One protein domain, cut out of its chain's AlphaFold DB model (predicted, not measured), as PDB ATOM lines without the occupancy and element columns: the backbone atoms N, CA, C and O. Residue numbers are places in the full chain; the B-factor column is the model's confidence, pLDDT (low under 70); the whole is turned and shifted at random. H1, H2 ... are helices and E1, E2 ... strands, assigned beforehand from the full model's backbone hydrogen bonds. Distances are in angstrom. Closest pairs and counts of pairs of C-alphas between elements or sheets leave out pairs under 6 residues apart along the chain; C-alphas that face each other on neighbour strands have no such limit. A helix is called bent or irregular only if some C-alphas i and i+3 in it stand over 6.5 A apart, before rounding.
ATOM      1  N   HIS A 151     -27.540 -24.324  56.599       61.56
ATOM      2  CA  HIS A 151     -26.536 -24.002  57.612       61.56
ATOM      3  C   HIS A 151     -25.163 -24.623  57.291       61.56
ATOM      4  O   HIS A 151     -24.145 -23.927  57.337       61.56
ATOM      5  N   GLU A 152     -25.120 -25.899  56.908       54.62
ATOM      6  CA  GLU A 152     -23.872 -26.597  56.573       54.62
ATOM      7  C   GLU A 152     -23.246 -26.093  55.263       54.62
ATOM      8  O   GLU A 152     -22.028 -25.915  55.199       54.62
ATOM      9  N   VAL A 153     -24.055 -25.751  54.254       58.41
ATOM     10  CA  VAL A 153     -23.602 -25.103  53.010       58.41
ATOM     11  C   VAL A 153     -22.914 -23.770  53.309       58.41
ATOM     12  O   VAL A 153     -21.826 -23.514  52.791       58.41
ATOM     13  N   LYS A 154     -23.505 -22.940  54.182       59.47
ATOM     14  CA  LYS A 154     -22.926 -21.650  54.596       59.47
ATOM     15  C   LYS A 154     -21.617 -21.818  55.373       59.47
ATOM     16  O   LYS A 154     -20.709 -21.015  55.188       59.47
ATOM     17  N   ARG A 155     -21.493 -22.856  56.210       53.88
ATOM     18  CA  ARG A 155     -20.257 -23.158  56.962       53.88
ATOM     19  C   ARG A 155     -19.126 -23.715  56.100       53.88
ATOM     20  O   ARG A 155     -17.971 -23.389  56.341       53.88
ATOM     21  N   SER A 156     -19.449 -24.569  55.133       47.97
ATOM     22  CA  SER A 156     -18.466 -25.306  54.324       47.97
ATOM     23  C   SER A 156     -18.116 -24.642  52.989       47.97
ATOM     24  O   SER A 156     -17.212 -25.107  52.299       47.97
ATOM     25  N   ASN A 157     -18.834 -23.580  52.605       58.66
ATOM     26  CA  ASN A 157     -18.770 -22.958  51.277       58.66
ATOM     27  C   ASN A 157     -19.022 -23.957  50.118       58.66
ATOM     28  O   ASN A 157     -18.530 -23.786  49.004       58.66
ATOM     29  N   ALA A 158     -19.804 -25.012  50.372       59.69
ATOM     30  CA  ALA A 158     -20.055 -26.102  49.427       59.69
ATOM     31  C   ALA A 158     -21.231 -25.847  48.460       59.69
ATOM     32  O   ALA A 158     -21.680 -26.774  47.792       59.69
ATOM     33  N   SER A 159     -21.750 -24.617  48.367       62.12
ATOM     34  CA  SER A 159     -22.994 -24.300  47.639       62.12
ATOM     35  C   SER A 159     -22.993 -24.786  46.187       62.12
ATOM     36  O   SER A 159     -23.948 -25.424  45.757       62.12
ATOM     37  N   GLN A 160     -21.902 -24.560  45.452       61.06
ATOM     38  CA  GLN A 160     -21.761 -25.006  44.062       61.06
ATOM     39  C   GLN A 160     -21.770 -26.537  43.930       61.06
ATOM     40  O   GLN A 160     -22.378 -27.063  43.003       61.06
ATOM     41  N   LEU A 161     -21.137 -27.249  44.871       69.56
ATOM     42  CA  LEU A 161     -21.127 -28.712  44.902       69.56
ATOM     43  C   LEU A 161     -22.526 -29.260  45.213       69.56
ATOM     44  O   LEU A 161     -22.989 -30.164  44.528       69.56
ATOM     45  N   VAL A 162     -23.215 -28.689  46.204       71.12
ATOM     46  CA  VAL A 162     -24.565 -29.125  46.591       71.12
ATOM     47  C   VAL A 162     -25.570 -28.891  45.467       71.12
ATOM     48  O   VAL A 162     -26.323 -29.804  45.161       71.12
ATOM     49  N   ILE A 163     -25.532 -27.736  44.795       71.25
ATOM     50  CA  ILE A 163     -26.396 -27.442  43.635       71.25
ATOM     51  C   ILE A 163     -26.163 -28.443  42.491       71.25
ATOM     52  O   ILE A 163     -27.116 -28.903  41.857       71.25
ATOM     53  N   LEU A 164     -24.902 -28.803  42.234       74.12
ATOM     54  CA  LEU A 164     -24.539 -29.766  41.196       74.12
ATOM     55  C   LEU A 164     -25.054 -31.175  41.528       74.12
ATOM     56  O   LEU A 164     -25.737 -31.790  40.712       74.12
ATOM     57  N   LEU A 165     -24.766 -31.659  42.741       82.12
ATOM     58  CA  LEU A 165     -25.180 -32.984  43.210       82.12
ATOM     59  C   LEU A 165     -26.704 -33.106  43.306       82.12
ATOM     60  O   LEU A 165     -27.258 -34.126  42.914       82.12
ATOM     61  N   ASP A 166     -27.384 -32.058  43.770       83.25
ATOM     62  CA  ASP A 166     -28.843 -31.979  43.820       83.25
ATOM     63  C   ASP A 166     -29.469 -32.049  42.423       83.25
ATOM     64  O   ASP A 166     -30.403 -32.815  42.202       83.25
ATOM     65  N   SER A 167     -28.905 -31.332  41.447       78.75
ATOM     66  CA  SER A 167     -29.354 -31.406  40.049       78.75
ATOM     67  C   SER A 167     -29.150 -32.799  39.440       78.75
ATOM     68  O   SER A 167     -30.021 -33.287  38.722       78.75
ATOM     69  N   TYR A 168     -28.031 -33.466  39.744       83.88
ATOM     70  CA  TYR A 168     -27.767 -34.833  39.280       83.88
ATOM     71  C   TYR A 168     -28.712 -35.854  39.920       83.88
ATOM     72  O   TYR A 168     -29.287 -36.680  39.213       83.88
ATOM     73  N   LEU A 169     -28.917 -35.785  41.239       85.06
ATOM     74  CA  LEU A 169     -29.832 -36.673  41.955       85.06
ATOM     75  C   LEU A 169     -31.277 -36.477  41.491       85.06
ATOM     76  O   LEU A 169     -31.955 -37.466  41.222       85.06
ATOM     77  N   TYR A 170     -31.721 -35.231  41.307       84.25
ATOM     78  CA  TYR A 170     -33.044 -34.930  40.762       84.25
ATOM     79  C   TYR A 170     -33.235 -35.551  39.366       84.25
ATOM     80  O   TYR A 170     -34.235 -36.227  39.126       84.25
ATOM     81  N   ASN A 171     -32.255 -35.405  38.464       82.56
ATOM     82  CA  ASN A 171     -32.317 -35.992  37.121       82.56
ATOM     83  C   ASN A 171     -32.357 -37.535  37.164       82.56
ATOM     84  O   ASN A 171     -33.205 -38.156  36.525       82.56
ATOM     85  N   ILE A 172     -31.504 -38.167  37.978       83.69
ATOM     86  CA  ILE A 172     -31.498 -39.629  38.156       83.69
ATOM     87  C   ILE A 172     -32.856 -40.127  38.670       83.69
ATOM     88  O   ILE A 172     -33.400 -41.096  38.138       83.69
ATOM     89  N   VAL A 173     -33.415 -39.455  39.681       82.62
ATOM     90  CA  VAL A 173     -34.646 -39.879  40.362       82.62
ATOM     91  C   VAL A 173     -35.901 -39.643  39.516       82.62
ATOM     92  O   VAL A 173     -36.812 -40.470  39.549       82.62
ATOM     93  N   HIS A 174     -35.967 -38.539  38.767       76.81
ATOM     94  CA  HIS A 174     -37.193 -38.107  38.085       76.81
ATOM     95  C   HIS A 174     -37.176 -38.270  36.561       76.81
ATOM     96  O   HIS A 174     -38.246 -38.419  35.976       76.81
ATOM     97  N   GLU A 175     -36.005 -38.286  35.915       75.25
ATOM     98  CA  GLU A 175     -35.886 -38.460  34.460       75.25
ATOM     99  C   GLU A 175     -35.340 -39.848  34.087       75.25
ATOM    100  O   GLU A 175     -35.942 -40.540  33.266       75.25
ATOM    101  N   LYS A 176     -34.216 -40.285  34.678       78.88
ATOM    102  CA  LYS A 176     -33.510 -41.508  34.229       78.88
ATOM    103  C   LYS A 176     -34.111 -42.811  34.743       78.88
ATOM    104  O   LYS A 176     -34.161 -43.791  34.009       78.88
ATOM    105  N   LEU A 177     -34.639 -42.827  35.967       78.44
ATOM    106  CA  LEU A 177     -35.305 -44.019  36.508       78.44
ATOM    107  C   LEU A 177     -36.475 -44.520  35.644       78.44
ATOM    108  O   LEU A 177     -36.778 -45.712  35.664       78.44
ATOM    109  N   ALA A 178     -37.106 -43.636  34.864       70.94
ATOM    110  CA  ALA A 178     -38.165 -44.011  33.937       70.94
ATOM    111  C   ALA A 178     -37.635 -44.807  32.725       70.94
ATOM    112  O   ALA A 178     -38.241 -45.819  32.370       70.94
ATOM    113  N   SER A 179     -36.504 -44.416  32.120       66.94
ATOM    114  CA  SER A 179     -35.922 -45.138  30.969       66.94
ATOM    115  C   SER A 179     -35.341 -46.497  31.365       66.94
ATOM    116  O   SER A 179     -35.526 -47.474  30.643       66.94
ATOM    117  N   TRP A 180     -34.778 -46.606  32.572       70.81
ATOM    118  CA  TRP A 180     -34.288 -47.867  33.147       70.81
ATOM    119  C   TRP A 180     -35.338 -48.980  33.248       70.81
ATOM    120  O   TRP A 180     -34.978 -50.156  33.270       70.81
ATOM    121  N   SER A 181     -36.632 -48.646  33.266       62.50
ATOM    122  CA  SER A 181     -37.706 -49.650  33.183       62.50
ATOM    123  C   SER A 181     -37.824 -50.321  31.805       62.50
ATOM    124  O   SER A 181     -38.424 -51.389  31.698       62.50
ATOM    125  N   GLN A 182     -37.256 -49.707  30.763       61.25
ATOM    126  CA  GLN A 182     -37.302 -50.161  29.371       61.25
ATOM    127  C   GLN A 182     -35.963 -50.760  28.915       61.25
ATOM    128  O   GLN A 182     -35.959 -51.660  28.078       61.25
ATOM    129  N   GLN A 183     -34.837 -50.287  29.466       67.44
ATOM    130  CA  GLN A 183     -33.488 -50.799  29.198       67.44
ATOM    131  C   GLN A 183     -32.679 -50.866  30.514       67.44
ATOM    132  O   GLN A 183     -32.111 -49.858  30.939       67.44
ATOM    133  N   PRO A 184     -32.631 -52.029  31.198       62.91
ATOM    134  CA  PRO A 184     -32.076 -52.131  32.554       62.91
ATOM    135  C   PRO A 184     -30.542 -52.025  32.634       62.91
ATOM    136  O   PRO A 184     -30.019 -51.765  33.715       62.91
ATOM    137  N   ASP A 185     -29.832 -52.184  31.512       65.44
ATOM    138  CA  ASP A 185     -28.362 -52.105  31.427       65.44
ATOM    139  C   ASP A 185     -27.831 -50.679  31.140       65.44
ATOM    140  O   ASP A 185     -26.631 -50.473  30.949       65.44
ATOM    141  N   GLU A 186     -28.707 -49.668  31.091       76.56
ATOM    142  CA  GLU A 186     -28.331 -48.262  30.885       76.56
ATOM    143  C   GLU A 186     -27.472 -47.717  32.047       76.56
ATOM    144  O   GLU A 186     -27.899 -47.668  33.203       76.56
ATOM    145  N   ILE A 187     -26.284 -47.197  31.728       83.75
ATOM    146  CA  ILE A 187     -25.407 -46.496  32.676       83.75
ATOM    147  C   ILE A 187     -25.408 -45.000  32.344       83.75
ATOM    148  O   ILE A 187     -25.045 -44.605  31.237       83.75
ATOM    149  N   TYR A 188     -25.755 -44.156  33.317       82.12
ATOM    150  CA  TYR A 188     -25.689 -42.700  33.186       82.12
ATOM    151  C   TYR A 188     -24.450 -42.150  33.884       82.12
ATOM    152  O   TYR A 188     -24.247 -42.385  35.072       82.12
ATOM    153  N   GLN A 189     -23.633 -41.379  33.166       82.12
ATOM    154  CA  GLN A 189     -22.429 -40.764  33.720       82.12
ATOM    155  C   GLN A 189     -22.504 -39.238  33.641       82.12
ATOM    156  O   GLN A 189     -22.661 -38.662  32.566       82.12
ATOM    157  N   TYR A 190     -22.337 -38.584  34.787       75.38
ATOM    158  CA  TYR A 190     -22.201 -37.139  34.912       75.38
ATOM    159  C   TYR A 190     -20.732 -36.809  35.168       75.38
ATOM    160  O   TYR A 190     -20.158 -37.207  36.185       75.38
ATOM    161  N   VAL A 191     -20.110 -36.103  34.224       67.88
ATOM    162  CA  VAL A 191     -18.679 -35.786  34.245       67.88
ATOM    163  C   VAL A 191     -18.471 -34.286  34.425       67.88
ATOM    164  O   VAL A 191     -19.117 -33.468  33.773       67.88
ATOM    165  N   SER A 192     -17.529 -33.932  35.292       63.75
ATOM    166  CA  SER A 192     -17.008 -32.581  35.487       63.75
ATOM    167  C   SER A 192     -15.487 -32.633  35.677       63.75
ATOM    168  O   SER A 192     -14.944 -33.679  36.028       63.75
ATOM    169  N   ASP A 193     -14.794 -31.500  35.537       53.44
ATOM    170  CA  ASP A 193     -13.323 -31.400  35.673       53.44
ATOM    171  C   ASP A 193     -12.757 -31.893  37.028       53.44
ATOM    172  O   ASP A 193     -11.545 -32.140  37.167       53.44
ATOM    173  N   SER A 194     -13.643 -32.004  38.025       56.16
ATOM    174  CA  SER A 194     -13.352 -32.349  39.417       56.16
ATOM    175  C   SER A 194     -14.005 -33.653  39.885       56.16
ATOM    176  O   SER A 194     -13.482 -34.262  40.812       56.16
ATOM    177  N   PHE A 195     -15.121 -34.087  39.293       65.75
ATOM    178  CA  PHE A 195     -15.901 -35.237  39.763       65.75
ATOM    179  C   PHE A 195     -16.547 -36.022  38.624       65.75
ATOM    180  O   PHE A 195     -17.090 -35.438  37.684       65.75
ATOM    181  N   PHE A 196     -16.578 -37.337  38.801       74.88
ATOM    182  CA  PHE A 196     -17.325 -38.305  38.015       74.88
ATOM    183  C   PHE A 196     -18.399 -38.903  38.927       74.88
ATOM    184  O   PHE A 196     -18.088 -39.384  40.019       74.88
ATOM    185  N   VAL A 197     -19.658 -38.846  38.497       82.69
ATOM    186  CA  VAL A 197     -20.781 -39.527  39.149       82.69
ATOM    187  C   VAL A 197     -21.383 -40.490  38.139       82.69
ATOM    188  O   VAL A 197     -21.988 -40.064  37.158       82.69
ATOM    189  N   THR A 198     -21.206 -41.784  38.372       88.81
ATOM    190  CA  THR A 198     -21.788 -42.846  37.549       88.81
ATOM    191  C   THR A 198     -22.989 -43.422  38.280       88.81
ATOM    192  O   THR A 198     -22.890 -43.763  39.456       88.81
ATOM    193  N   ALA A 199     -24.119 -43.524  37.590       89.62
ATOM    194  CA  ALA A 199     -25.373 -44.048  38.097       89.62
ATOM    195  C   ALA A 199     -25.818 -45.246  37.251       89.62
ATOM    196  O   ALA A 199     -25.829 -45.169  36.021       89.62
ATOM    197  N   SER A 200     -26.200 -46.337  37.905       88.44
ATOM    198  CA  SER A 200     -26.717 -47.542  37.255       88.44
ATOM    199  C   SER A 200     -27.794 -48.211  38.101       88.44
ATOM    200  O   SER A 200     -27.848 -48.045  39.326       88.44
ATOM    201  N   LEU A 201     -28.662 -48.984  37.452       85.38
ATOM    202  CA  LEU A 201     -29.605 -49.846  38.146       85.38
ATOM    203  C   LEU A 201     -28.832 -51.009  38.797       85.38
ATOM    204  O   LEU A 201     -28.076 -51.718  38.138       85.38
ATOM    205  N   ASP A 202     -28.994 -51.210  40.105       79.88
ATOM    206  CA  ASP A 202     -28.390 -52.350  40.800       79.88
ATOM    207  C   ASP A 202     -29.134 -53.641  40.418       79.88
ATOM    208  O   ASP A 202     -30.361 -53.625  40.264       79.88
ATOM    209  N   SER A 203     -28.426 -54.770  40.303       66.75
ATOM    210  CA  SER A 203     -29.018 -56.058  39.901       66.75
ATOM    211  C   SER A 203     -30.111 -56.548  40.857       66.75
ATOM    212  O   SER A 203     -31.024 -57.261  40.437       66.75
ATOM    213  N   ARG A 204     -30.118 -56.070  42.112       65.19
ATOM    214  CA  ARG A 204     -31.231 -56.241  43.062       65.19
ATOM    215  C   ARG A 204     -32.546 -55.610  42.596       65.19
ATOM    216  O   ARG A 204     -33.559 -55.846  43.242       65.19
ATOM    217  N   SER A 205     -32.563 -54.817  41.530       57.09
ATOM    218  CA  SER A 205     -33.781 -54.252  40.929       57.09
ATOM    219  C   SER A 205     -34.313 -55.061  39.746       57.09
ATOM    220  O   SER A 205     -35.435 -54.797  39.317       57.09
ATOM    221  N   ILE A 206     -33.492 -55.959  39.188       57.34
ATOM    222  CA  ILE A 206     -33.755 -56.684  37.935       57.34
ATOM    223  C   ILE A 206     -34.434 -58.030  38.221       57.34
ATOM    224  O   ILE A 206     -35.314 -58.453  37.479       57.34
ATOM    225  N   ASP A 207     -34.074 -58.685  39.328       54.34
ATOM    226  CA  ASP A 207     -34.829 -59.834  39.835       54.34
ATOM    227  C   ASP A 207     -36.131 -59.340  40.498       54.34
ATOM    228  O   ASP A 207     -36.094 -58.517  41.414       54.34
ATOM    229  N   GLU A 208     -37.296 -59.799  40.029       53.16
ATOM    230  CA  GLU A 208     -38.616 -59.372  40.533       53.16
ATOM    231  C   GLU A 208     -39.224 -60.326  41.582       53.16
ATOM    232  O   GLU A 208     -40.374 -60.153  42.025       53.16
ATOM    233  N   ASN A 209     -38.480 -61.365  41.975       48.84
ATOM    234  CA  ASN A 209     -38.999 -62.448  42.807       48.84
ATOM    235  C   ASN A 209     -39.127 -62.100  44.301       48.84
ATOM    236  O   ASN A 209     -39.921 -62.735  44.996       48.84
ATOM    237  N   ILE A 210     -38.436 -61.075  44.815       55.44
ATOM    238  CA  ILE A 210     -38.555 -60.654  46.221       55.44
ATOM    239  C   ILE A 210     -39.520 -59.464  46.334       55.44
ATOM    240  O   ILE A 210     -39.348 -58.420  45.705       55.44
ATOM    241  N   GLN A 211     -40.522 -59.570  47.216       50.81
ATOM    242  CA  GLN A 211     -41.567 -58.546  47.409       50.81
ATOM    243  C   GLN A 211     -41.042 -57.120  47.685       50.81
ATOM    244  O   GLN A 211     -41.743 -56.148  47.404       50.81
ATOM    245  N   CYS A 212     -39.821 -56.969  48.212       50.94
ATOM    246  CA  CYS A 212     -39.199 -55.662  48.447       50.94
ATOM    247  C   CYS A 212     -38.804 -54.946  47.134       50.94
ATOM    248  O   CYS A 212     -38.998 -53.734  47.004       50.94
ATOM    249  N   GLN A 213     -38.337 -55.709  46.138       56.47
ATOM    250  CA  GLN A 213     -37.895 -55.243  44.811       56.47
ATOM    251  C   GLN A 213     -39.081 -54.756  43.961       56.47
ATOM    252  O   GLN A 213     -38.965 -53.853  43.135       56.47
ATOM    253  N   ARG A 214     -40.285 -55.271  44.239       61.34
ATOM    254  CA  ARG A 214     -41.537 -54.786  43.633       61.34
ATOM    255  C   ARG A 214     -41.941 -53.379  44.095       61.34
ATOM    256  O   ARG A 214     -42.807 -52.775  43.472       61.34
ATOM    257  N   ARG A 215     -41.340 -52.848  45.169       69.88
ATOM    258  CA  ARG A 215     -41.682 -51.530  45.744       69.88
ATOM    259  C   ARG A 215     -40.625 -50.447  45.526       69.88
ATOM    260  O   ARG A 215     -40.973 -49.272  45.621       69.88
ATOM    261  N   HIS A 216     -39.379 -50.810  45.221       76.94
ATOM    262  CA  HIS A 216     -38.277 -49.857  45.053       76.94
ATOM    263  C   HIS A 216     -37.401 -50.203  43.846       76.94
ATOM    264  O   HIS A 216     -37.218 -51.376  43.534       76.94
ATOM    265  N   HIS A 217     -36.826 -49.188  43.209       82.06
ATOM    266  CA  HIS A 217     -35.626 -49.336  42.392       82.06
ATOM    267  C   HIS A 217     -34.396 -49.157  43.285       82.06
ATOM    268  O   HIS A 217     -34.374 -48.274  44.145       82.06
ATOM    269  N   TYR A 218     -33.373 -49.980  43.072       85.31
ATOM    270  CA  TYR A 218     -32.076 -49.823  43.711       85.31
ATOM    271  C   TYR A 218     -31.107 -49.208  42.705       85.31
ATOM    272  O   TYR A 218     -30.897 -49.745  41.621       85.31
ATOM    273  N   VAL A 219     -30.539 -48.056  43.051       87.06
ATOM    274  CA  VAL A 219     -29.647 -47.292  42.175       87.06
ATOM    275  C   VAL A 219     -28.266 -47.252  42.799       87.06
ATOM    276  O   VAL A 219     -28.093 -46.721  43.898       87.06
ATOM    277  N   ARG A 220     -27.279 -47.802  42.099       89.12
ATOM    278  CA  ARG A 220     -25.870 -47.686  42.456       89.12
ATOM    279  C   ARG A 220     -25.337 -46.347  41.948       89.12
ATOM    280  O   ARG A 220     -25.501 -46.024  40.777       89.12
ATOM    281  N   LEU A 221     -24.688 -45.592  42.833       90.19
ATOM    282  CA  LEU A 221     -23.954 -44.367  42.533       90.19
ATOM    283  C   LEU A 221     -22.474 -44.528  42.897       90.19
ATOM    284  O   LEU A 221     -22.118 -44.577  44.077       90.19
ATOM    285  N   ASP A 222     -21.602 -44.543  41.897       87.94
ATOM    286  CA  ASP A 222     -20.157 -44.417  42.078       87.94
ATOM    287  C   ASP A 222     -19.766 -42.938  41.958       87.94
ATOM    288  O   ASP A 222     -20.138 -42.263  40.999       87.94
ATOM    289  N   VAL A 223     -19.049 -42.414  42.956       82.94
ATOM    290  CA  VAL A 223     -18.722 -40.982  43.076       82.94
ATOM    291  C   VAL A 223     -17.229 -40.831  43.314       82.94
ATOM    292  O   VAL A 223     -16.719 -41.215  44.373       82.94
ATOM    293  N   GLU A 224     -16.534 -40.249  42.341       78.44
ATOM    294  CA  GLU A 224     -15.078 -40.191  42.328       78.44
ATOM    295  C   GLU A 224     -14.544 -38.812  41.918       78.44
ATOM    296  O   GLU A 224     -14.912 -38.248  40.893       78.44
ATOM    297  N   CYS A 225     -13.612 -38.289  42.712       73.44
ATOM    298  CA  CYS A 225     -12.660 -37.256  42.333       73.44
ATOM    299  C   CYS A 225     -11.269 -37.913  42.225       73.44
ATOM    300  O   CYS A 225     -10.604 -38.080  43.252       73.44
ATOM    301  N   PRO A 226     -10.788 -38.266  41.014       66.00
ATOM    302  CA  PRO A 226      -9.509 -38.969  40.843       66.00
ATOM    303  C   PRO A 226      -8.299 -38.185  41.368       66.00
ATOM    304  O   PRO A 226      -7.263 -38.753  41.694       66.00
ATOM    305  N   LYS A 227      -8.433 -36.855  41.467       69.31
ATOM    306  CA  LYS A 227      -7.398 -35.944  41.974       69.31
ATOM    307  C   LYS A 227      -7.423 -35.789  43.502       69.31
ATOM    308  O   LYS A 227      -6.477 -35.232  44.052       69.31
ATOM    309  N   ASN A 228      -8.497 -36.196  44.193       64.12
ATOM    310  CA  ASN A 228      -8.659 -35.983  45.635       64.12
ATOM    311  C   ASN A 228      -9.707 -36.931  46.266       64.12
ATOM    312  O   ASN A 228     -10.909 -36.664  46.253       64.12
ATOM    313  N   ILE A 229      -9.246 -37.994  46.930       64.69
ATOM    314  CA  ILE A 229     -10.118 -38.979  47.596       64.69
ATOM    315  C   ILE A 229     -10.961 -38.397  48.752       64.69
ATOM    316  O   ILE A 229     -12.070 -38.876  49.019       64.69
ATOM    317  N   ASN A 230     -10.485 -37.333  49.407       63.81
ATOM    318  CA  ASN A 230     -11.237 -36.641  50.458       63.81
ATOM    319  C   ASN A 230     -12.414 -35.865  49.854       63.81
ATOM    320  O   ASN A 230     -13.503 -35.861  50.427       63.81
ATOM    321  N   ALA A 231     -12.239 -35.302  48.654       62.53
ATOM    322  CA  ALA A 231     -13.323 -34.677  47.904       62.53
ATOM    323  C   ALA A 231     -14.398 -35.706  47.501       62.53
ATOM    324  O   ALA A 231     -15.583 -35.430  47.681       62.53
ATOM    325  N   SER A 232     -14.017 -36.918  47.066       70.38
ATOM    326  CA  SER A 232     -14.962 -38.027  46.814       70.38
ATOM    327  C   SER A 232     -15.807 -38.356  48.050       70.38
ATOM    328  O   SER A 232     -17.017 -38.557  47.966       70.38
ATOM    329  N   THR A 233     -15.178 -38.397  49.228       69.12
ATOM    330  CA  THR A 233     -15.865 -38.672  50.501       69.12
ATOM    331  C   THR A 233     -16.792 -37.527  50.914       69.12
ATOM    332  O   THR A 233     -17.918 -37.788  51.334       69.12
ATOM    333  N   PHE A 234     -16.380 -36.275  50.712       72.94
ATOM    334  CA  PHE A 234     -17.217 -35.100  50.969       72.94
ATOM    335  C   PHE A 234     -18.437 -35.027  50.034       72.94
ATOM    336  O   PHE A 234     -19.542 -34.736  50.487       72.94
ATOM    337  N   ALA A 235     -18.279 -35.371  48.752       70.62
ATOM    338  CA  ALA A 235     -19.394 -35.461  47.807       70.62
ATOM    339  C   ALA A 235     -20.393 -36.572  48.188       70.62
ATOM    340  O   ALA A 235     -21.601 -36.344  48.159       70.62
ATOM    341  N   ARG A 236     -19.909 -37.746  48.626       76.62
ATOM    342  CA  ARG A 236     -20.768 -38.831  49.143       76.62
ATOM    343  C   ARG A 236     -21.580 -38.412  50.375       76.62
ATOM    344  O   ARG A 236     -22.763 -38.730  50.455       76.62
ATOM    345  N   TYR A 237     -20.979 -37.667  51.304       78.94
ATOM    346  CA  TYR A 237     -21.688 -37.099  52.459       78.94
ATOM    347  C   TYR A 237     -22.833 -36.164  52.030       78.94
ATOM    348  O   TYR A 237     -23.960 -36.327  52.498       78.94
ATOM    349  N   TRP A 238     -22.587 -35.259  51.078       79.19
ATOM    350  CA  TRP A 238     -23.640 -34.389  50.547       79.19
ATOM    351  C   TRP A 238     -24.759 -35.157  49.848       79.19
ATOM    352  O   TRP A 238     -25.926 -34.835  50.058       79.19
ATOM    353  N   ILE A 239     -24.437 -36.204  49.082       84.19
ATOM    354  CA  ILE A 239     -25.449 -37.073  48.464       84.19
ATOM    355  C   ILE A 239     -26.360 -37.697  49.527       84.19
ATOM    356  O   ILE A 239     -27.572 -37.665  49.356       84.19
ATOM    357  N   HIS A 240     -25.827 -38.186  50.652       78.00
ATOM    358  CA  HIS A 240     -26.661 -38.724  51.735       78.00
ATOM    359  C   HIS A 240     -27.625 -37.679  52.329       78.00
ATOM    360  O   HIS A 240     -28.795 -37.994  52.557       78.00
ATOM    361  N   LEU A 241     -27.180 -36.432  52.528       77.06
ATOM    362  CA  LEU A 241     -28.041 -35.340  53.008       77.06
ATOM    363  C   LEU A 241     -29.138 -34.969  51.999       77.06
ATOM    364  O   LEU A 241     -30.286 -34.745  52.385       77.06
ATOM    365  N   ILE A 242     -28.799 -34.934  50.710       80.88
ATOM    366  CA  ILE A 242     -29.748 -34.637  49.632       80.88
ATOM    367  C   ILE A 242     -30.759 -35.789  49.475       80.88
ATOM    368  O   ILE A 242     -31.958 -35.546  49.374       80.88
ATOM    369  N   CYS A 243     -30.323 -37.049  49.556       79.00
ATOM    370  CA  CYS A 243     -31.221 -38.206  49.580       79.00
ATOM    371  C   CYS A 243     -32.185 -38.158  50.776       79.00
ATOM    372  O   CYS A 243     -33.380 -38.382  50.597       79.00
ATOM    373  N   ALA A 244     -31.709 -37.791  51.971       73.62
ATOM    374  CA  ALA A 244     -32.570 -37.613  53.142       73.62
ATOM    375  C   ALA A 244     -33.614 -36.495  52.939       73.62
ATOM    376  O   ALA A 244     -34.765 -36.652  53.357       73.62
ATOM    377  N   TYR A 245     -33.246 -35.407  52.247       77.62
ATOM    378  CA  TYR A 245     -34.193 -34.373  51.820       77.62
ATOM    379  C   TYR A 245     -35.255 -34.929  50.862       77.62
ATOM    380  O   TYR A 245     -36.438 -34.720  51.102       77.62
ATOM    381  N   TYR A 246     -34.877 -35.713  49.848       74.75
ATOM    382  CA  TYR A 246     -35.830 -36.378  48.945       74.75
ATOM    383  C   TYR A 246     -36.598 -37.553  49.583       74.75
ATOM    384  O   TYR A 246     -37.427 -38.174  48.920       74.75
ATOM    385  N   ASN A 247     -36.367 -37.854  50.868       71.12
ATOM    386  CA  ASN A 247     -36.904 -39.025  51.572       71.12
ATOM    387  C   ASN A 247     -36.543 -40.362  50.882       71.12
ATOM    388  O   ASN A 247     -37.337 -41.303  50.830       71.12
ATOM    389  N   ILE A 248     -35.327 -40.423  50.332       76.94
ATOM    390  CA  ILE A 248     -34.715 -41.587  49.690       76.94
ATOM    391  C   ILE A 248     -33.725 -42.215  50.671       76.94
ATOM    392  O   ILE A 248     -32.758 -41.581  51.103       76.94
ATOM    393  N   ASN A 249     -33.926 -43.494  50.981       71.31
ATOM    394  CA  ASN A 249     -32.962 -44.252  51.772       71.31
ATOM    395  C   ASN A 249     -31.672 -44.425  50.963       71.31
ATOM    396  O   ASN A 249     -31.711 -44.845  49.807       71.31
ATOM    397  N   SER A 250     -30.524 -44.117  51.563       77.75
ATOM    398  CA  SER A 250     -29.221 -44.241  50.907       77.75
ATOM    399  C   SER A 250     -28.189 -44.841  51.857       77.75
ATOM    400  O   SER A 250     -28.046 -44.390  52.991       77.75
ATOM    401  N   THR A 251     -27.457 -45.856  51.400       72.56
ATOM    402  CA  THR A 251     -26.436 -46.556  52.191       72.56
ATOM    403  C   THR A 251     -25.097 -46.545  51.464       72.56
ATOM    404  O   THR A 251     -25.026 -46.764  50.259       72.56
ATOM    405  N   SER A 252     -24.012 -46.258  52.184       76.38
ATOM    406  CA  SER A 252     -22.657 -46.398  51.639       76.38
ATOM    407  C   SER A 252     -22.237 -47.869  51.668       76.38
ATOM    408  O   SER A 252     -22.382 -48.541  52.689       76.38
ATOM    409  N   MET A 253     -21.687 -48.360  50.562       67.44
ATOM    410  CA  MET A 253     -21.215 -49.733  50.384       67.44
ATOM    411  C   MET A 253     -19.787 -49.754  49.819       67.44
ATOM    412  O   MET A 253     -19.316 -48.786  49.217       67.44
ATOM    413  N   SER A 254     -19.080 -50.865  50.010       70.62
ATOM    414  CA  SER A 254     -17.740 -51.104  49.467       70.62
ATOM    415  C   SER A 254     -17.720 -52.328  48.554       70.62
ATOM    416  O   SER A 254     -18.424 -53.311  48.768       70.62
ATOM    417  N   SER A 255     -16.885 -52.254  47.524       68.75
ATOM    418  CA  SER A 255     -16.603 -53.317  46.560       68.75
ATOM    419  C   SER A 255     -15.110 -53.334  46.236       68.75
ATOM    420  O   SER A 255     -14.384 -52.411  46.608       68.75
ATOM    421  N   LEU A 256     -14.659 -54.346  45.491       65.69
ATOM    422  CA  LEU A 256     -13.285 -54.413  44.977       65.69
ATOM    423  C   LEU A 256     -12.918 -53.201  44.099       65.69
ATOM    424  O   LEU A 256     -11.755 -52.818  44.057       65.69
ATOM    425  N   THR A 257     -13.899 -52.577  43.434       64.81
ATOM    426  CA  THR A 257     -13.697 -51.385  42.593       64.81
ATOM    427  C   THR A 257     -13.805 -50.060  43.355       64.81
ATOM    428  O   THR A 257     -13.597 -49.008  42.763       64.81
ATOM    429  N   GLY A 258     -14.103 -50.080  44.661       66.31
ATOM    430  CA  GLY A 258     -14.180 -48.880  45.498       66.31
ATOM    431  C   GLY A 258     -15.475 -48.748  46.304       66.31
ATOM    432  O   GLY A 258     -16.238 -49.705  46.475       66.31
ATOM    433  N   ARG A 259     -15.700 -47.545  46.853       73.88
ATOM    434  CA  ARG A 259     -16.865 -47.203  47.692       73.88
ATOM    435  C   ARG A 259     -17.938 -46.464  46.891       73.88
ATOM    436  O   ARG A 259     -17.667 -45.389  46.354       73.88
ATOM    437  N   PHE A 260     -19.156 -46.988  46.928       79.94
ATOM    438  CA  PHE A 260     -20.330 -46.497  46.208       79.94
ATOM    439  C   PHE A 260     -21.494 -46.232  47.173       79.94
ATOM    440  O   PHE A 260     -21.448 -46.633  48.336       79.94
ATOM    441  N   ILE A 261     -22.532 -45.544  46.708       81.81
ATOM    442  CA  ILE A 261     -23.792 -45.360  47.436       81.81
ATOM    443  C   ILE A 261     -24.865 -46.200  46.749       81.81
ATOM    444  O   ILE A 261     -25.013 -46.137  45.534       81.81
ATOM    445  N   LEU A 262     -25.633 -46.965  47.520       79.94
ATOM    446  CA  LEU A 262     -26.855 -47.608  47.060       79.94
ATOM    447  C   LEU A 262     -28.049 -46.765  47.517       79.94
ATOM    448  O   LEU A 262     -28.277 -46.607  48.717       79.94
ATOM    449  N   MET A 263     -28.810 -46.216  46.575       86.19
ATOM    450  CA  MET A 263     -30.081 -45.544  46.846       86.19
ATOM    451  C   MET A 263     -31.239 -46.522  46.668       86.19
ATOM    452  O   MET A 263     -31.275 -47.268  45.695       86.19
ATOM    453  N   GLN A 264     -32.211 -46.482  47.570       80.81
ATOM    454  CA  GLN A 264     -33.465 -47.220  47.479       80.81
ATOM    455  C   GLN A 264     -34.594 -46.222  47.197       80.81
ATOM    456  O   GLN A 264     -35.100 -45.560  48.106       80.81
ATOM    457  N   VAL A 265     -34.976 -46.108  45.926       82.44
ATOM    458  CA  VAL A 265     -35.962 -45.134  45.437       82.44
ATOM    459  C   VAL A 265     -37.333 -45.812  45.301       82.44
ATOM    460  O   VAL A 265     -37.428 -46.824  44.606       82.44
ATOM    461  N   PRO A 266     -38.411 -45.319  45.941       76.31
ATOM    462  CA  PRO A 266     -39.747 -45.910  45.806       76.31
ATOM    463  C   PRO A 266     -40.271 -45.883  44.358       76.31
ATOM    464  O   PRO A 266     -40.209 -44.847  43.704       76.31
ATOM    465  N   LYS A 267     -40.852 -46.994  43.872       74.94
ATOM    466  CA  LYS A 267     -41.482 -47.060  42.531       74.94
ATOM    467  C   LYS A 267     -42.759 -46.213  42.440       74.94
ATOM    468  O   LYS A 267     -43.101 -45.705  41.378       74.94
ATOM    469  N   VAL A 268     -43.477 -46.064  43.556       62.72
ATOM    470  CA  VAL A 268     -44.688 -45.235  43.651       62.72
ATOM    471  C   VAL A 268     -44.276 -43.832  44.080       62.72
ATOM    472  O   VAL A 268     -44.148 -43.553  45.274       62.72
ATOM    473  N   ASN A 269     -44.038 -42.959  43.105       50.78
ATOM    474  CA  ASN A 269     -43.626 -41.589  43.379       50.78
ATOM    475  C   ASN A 269     -44.824 -40.783  43.912       50.78
ATOM    476  O   ASN A 269     -45.827 -40.606  43.219       50.78
ATOM    477  N   LYS A 270     -44.720 -40.279  45.147       54.91
ATOM    478  CA  LYS A 270     -45.507 -39.105  45.558       54.91
ATOM    479  C   LYS A 270     -44.986 -37.896  44.766       54.91
ATOM    480  O   LYS A 270     -43.873 -37.952  44.248       54.91
ATOM    481  N   ASN A 271     -45.765 -36.814  44.676       52.69
ATOM    482  CA  ASN A 271     -45.307 -35.584  44.017       52.69
ATOM    483  C   ASN A 271     -43.897 -35.204  44.513       52.69
ATOM    484  O   ASN A 271     -43.675 -35.244  45.729       52.69
ATOM    485  N   PRO A 272     -42.957 -34.865  43.611       54.09
ATOM    486  CA  PRO A 272     -41.598 -34.538  44.013       54.09
ATOM    487  C   PRO A 272     -41.620 -33.337  44.968       54.09
ATOM    488  O   PRO A 272     -42.332 -32.367  44.681       54.09
ATOM    489  N   PRO A 273     -40.851 -33.352  46.075       63.50
ATOM    490  CA  PRO A 273     -40.576 -32.115  46.789       63.50
ATOM    491  C   PRO A 273     -39.856 -31.153  45.834       63.50
ATOM    492  O   PRO A 273     -39.200 -31.580  44.877       63.50
ATOM    493  N   GLU A 274     -39.992 -29.847  46.066       69.94
ATOM    494  CA  GLU A 274     -39.269 -28.865  45.258       69.94
ATOM    495  C   GLU A 274     -37.766 -29.153  45.278       69.94
ATOM    496  O   GLU A 274     -37.212 -29.541  46.302       69.94
ATOM    497  N   GLN A 275     -37.092 -28.959  44.146       74.00
ATOM    498  CA  GLN A 275     -35.655 -29.195  44.059       74.00
ATOM    499  C   GLN A 275     -34.919 -28.390  45.148       74.00
ATOM    500  O   GLN A 275     -35.086 -27.170  45.218       74.00
ATOM    501  N   LEU A 276     -34.084 -29.050  45.960       72.19
ATOM    502  CA  LEU A 276     -33.454 -28.465  47.154       72.19
ATOM    503  C   LEU A 276     -32.739 -27.144  46.846       72.19
ATOM    504  O   LEU A 276     -32.881 -26.179  47.594       72.19
ATOM    505  N   THR A 277     -32.055 -27.063  45.701       69.19
ATOM    506  CA  THR A 277     -31.431 -25.847  45.156       69.19
ATOM    507  C   THR A 277     -32.350 -24.622  45.177       69.19
ATOM    508  O   THR A 277     -31.889 -23.532  45.516       69.19
ATOM    509  N   ARG A 278     -33.652 -24.767  44.885       66.31
ATOM    510  CA  ARG A 278     -34.617 -23.652  44.922       66.31
ATOM    511  C   ARG A 278     -34.771 -23.076  46.330       66.31
ATOM    512  O   ARG A 278     -34.857 -21.865  46.478       66.31
ATOM    513  N   LEU A 279     -34.705 -23.925  47.359       63.12
ATOM    514  CA  LEU A 279     -34.726 -23.514  48.767       63.12
ATOM    515  C   LEU A 279     -33.374 -22.970  49.264       63.12
ATOM    516  O   LEU A 279     -33.341 -22.330  50.313       63.12
ATOM    517  N   LEU A 280     -32.265 -23.231  48.557       60.62
ATOM    518  CA  LEU A 280     -30.926 -22.721  48.901       60.62
ATOM    519  C   LEU A 280     -30.633 -21.330  48.315       60.62
ATOM    520  O   LEU A 280     -29.730 -20.652  48.804       60.62
ATOM    521  N   LEU A 281     -31.358 -20.931  47.266       56.03
ATOM    522  CA  LEU A 281     -31.213 -19.644  46.573       56.03
ATOM    523  C   LEU A 281     -32.128 -18.533  47.136       56.03
ATOM    524  O   LEU A 281     -32.082 -17.408  46.637       56.03
ATOM    525  N   LEU A 282     -32.921 -18.859  48.168       45.16
ATOM    526  CA  LEU A 282     -33.797 -17.979  48.954       45.16
ATOM    527  C   LEU A 282     -33.236 -17.784  50.378       45.16
ATOM    528  O   LEU A 282     -33.069 -16.612  50.776       45.16
TER     529      LEU A 282
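Overview. This is residues 151 to 282 of the 282 residues of the protein "Fungal protein" of Schizosaccharomyces cryophilus (strain OY26 / ATCC MYA-4695 / CBS 11777 / NBRC 106824 / NRRL Y48691) (UniProt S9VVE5). One strongly twisted sheet of five strands has two long helices, H2 and H3, packed on one face and crossing at a steep angle, with no named helix on the other face. The short H1 and H4 are off the sheet, near the first part of H2, and H4 packs on H2. The 132 printed residues run H1, H2, E1, E2, E3, H3, E4, E5, H4, of mixed class, with sheet order E1, E2, E3, E5, E4, antiparallel throughout. The whole is compact, with a radius of gyration of the C-alphas of 14.8 A and spans of 45 by 37 by 21 A.

Along the chain. H1, residues 151 to 156, begins at C-alpha 151 (-26.536, -24.002, 57.612). H2, residues 159 to 179, measures 29.7 A, with a kink of 34 degrees near residue 173; it is neither bent nor irregular, but only just: C-alphas 173 and 176 are 6.4 A apart. E1 is residues 187 to 191, E2 residues 196 to 201, and E3, residues 216 to 224, measures 25.3 A. H3, residues 229 to 245, measures 24.9 A and begins at C-alpha 229 (-10.118, -38.979, 47.596). E4 is residues 249 to 255, 19.4 A, and E5 residues 258 to 266, 25.7 A. H4, residues 276 to 280, ends at C-alpha 280 (-30.926, -22.721, 48.901).

Arrangement. E1, E2 and E3 form a meander, each strand the antiparallel neighbour of the one before; N 188 and O 199 are 2.9 A apart, and N 198 and O 222 2.9 A. E3 and E5 are antiparallel, with N 219 and O 263 at 2.9 A. E4 and E5 are a hairpin, with N 253 and O 260 at 2.8 A. E3, H3 and E4 form a split strand-helix-strand unit, two strands running the same way with E5 between them; its crossover is right-handed. H3 lies over E3 and E5 at a height over the sheet of 8.5 A, along the strands. With residues 161 to 169 alone, H2 touches H3 at a steep tilt of 63 degrees, the same way; the closest C-alphas, of Asp 166 and Ile 242, are 6.5 A apart. With residues 162 to 167 alone, H2 touches H4, the closest C-alphas being those of Ile 163 and Thr 277, 5.5 A apart. H1 and H2 are close but not clearly touching. Every O i to N i+4 pair is within hydrogen-bond range in H1, H3 and H4, and 13 of 17 in H2.

Size, cuts and confidence. The C-alphas farthest apart, of Arg 155 and Asn 209, are 45.8 A apart. The printed part has no cut. The link from E2 to E3 is long, 14 residues. Mean pLDDT of the printed part is 70.8, and 60 residues are under 70, among them 151 to 161 and 203 to 215.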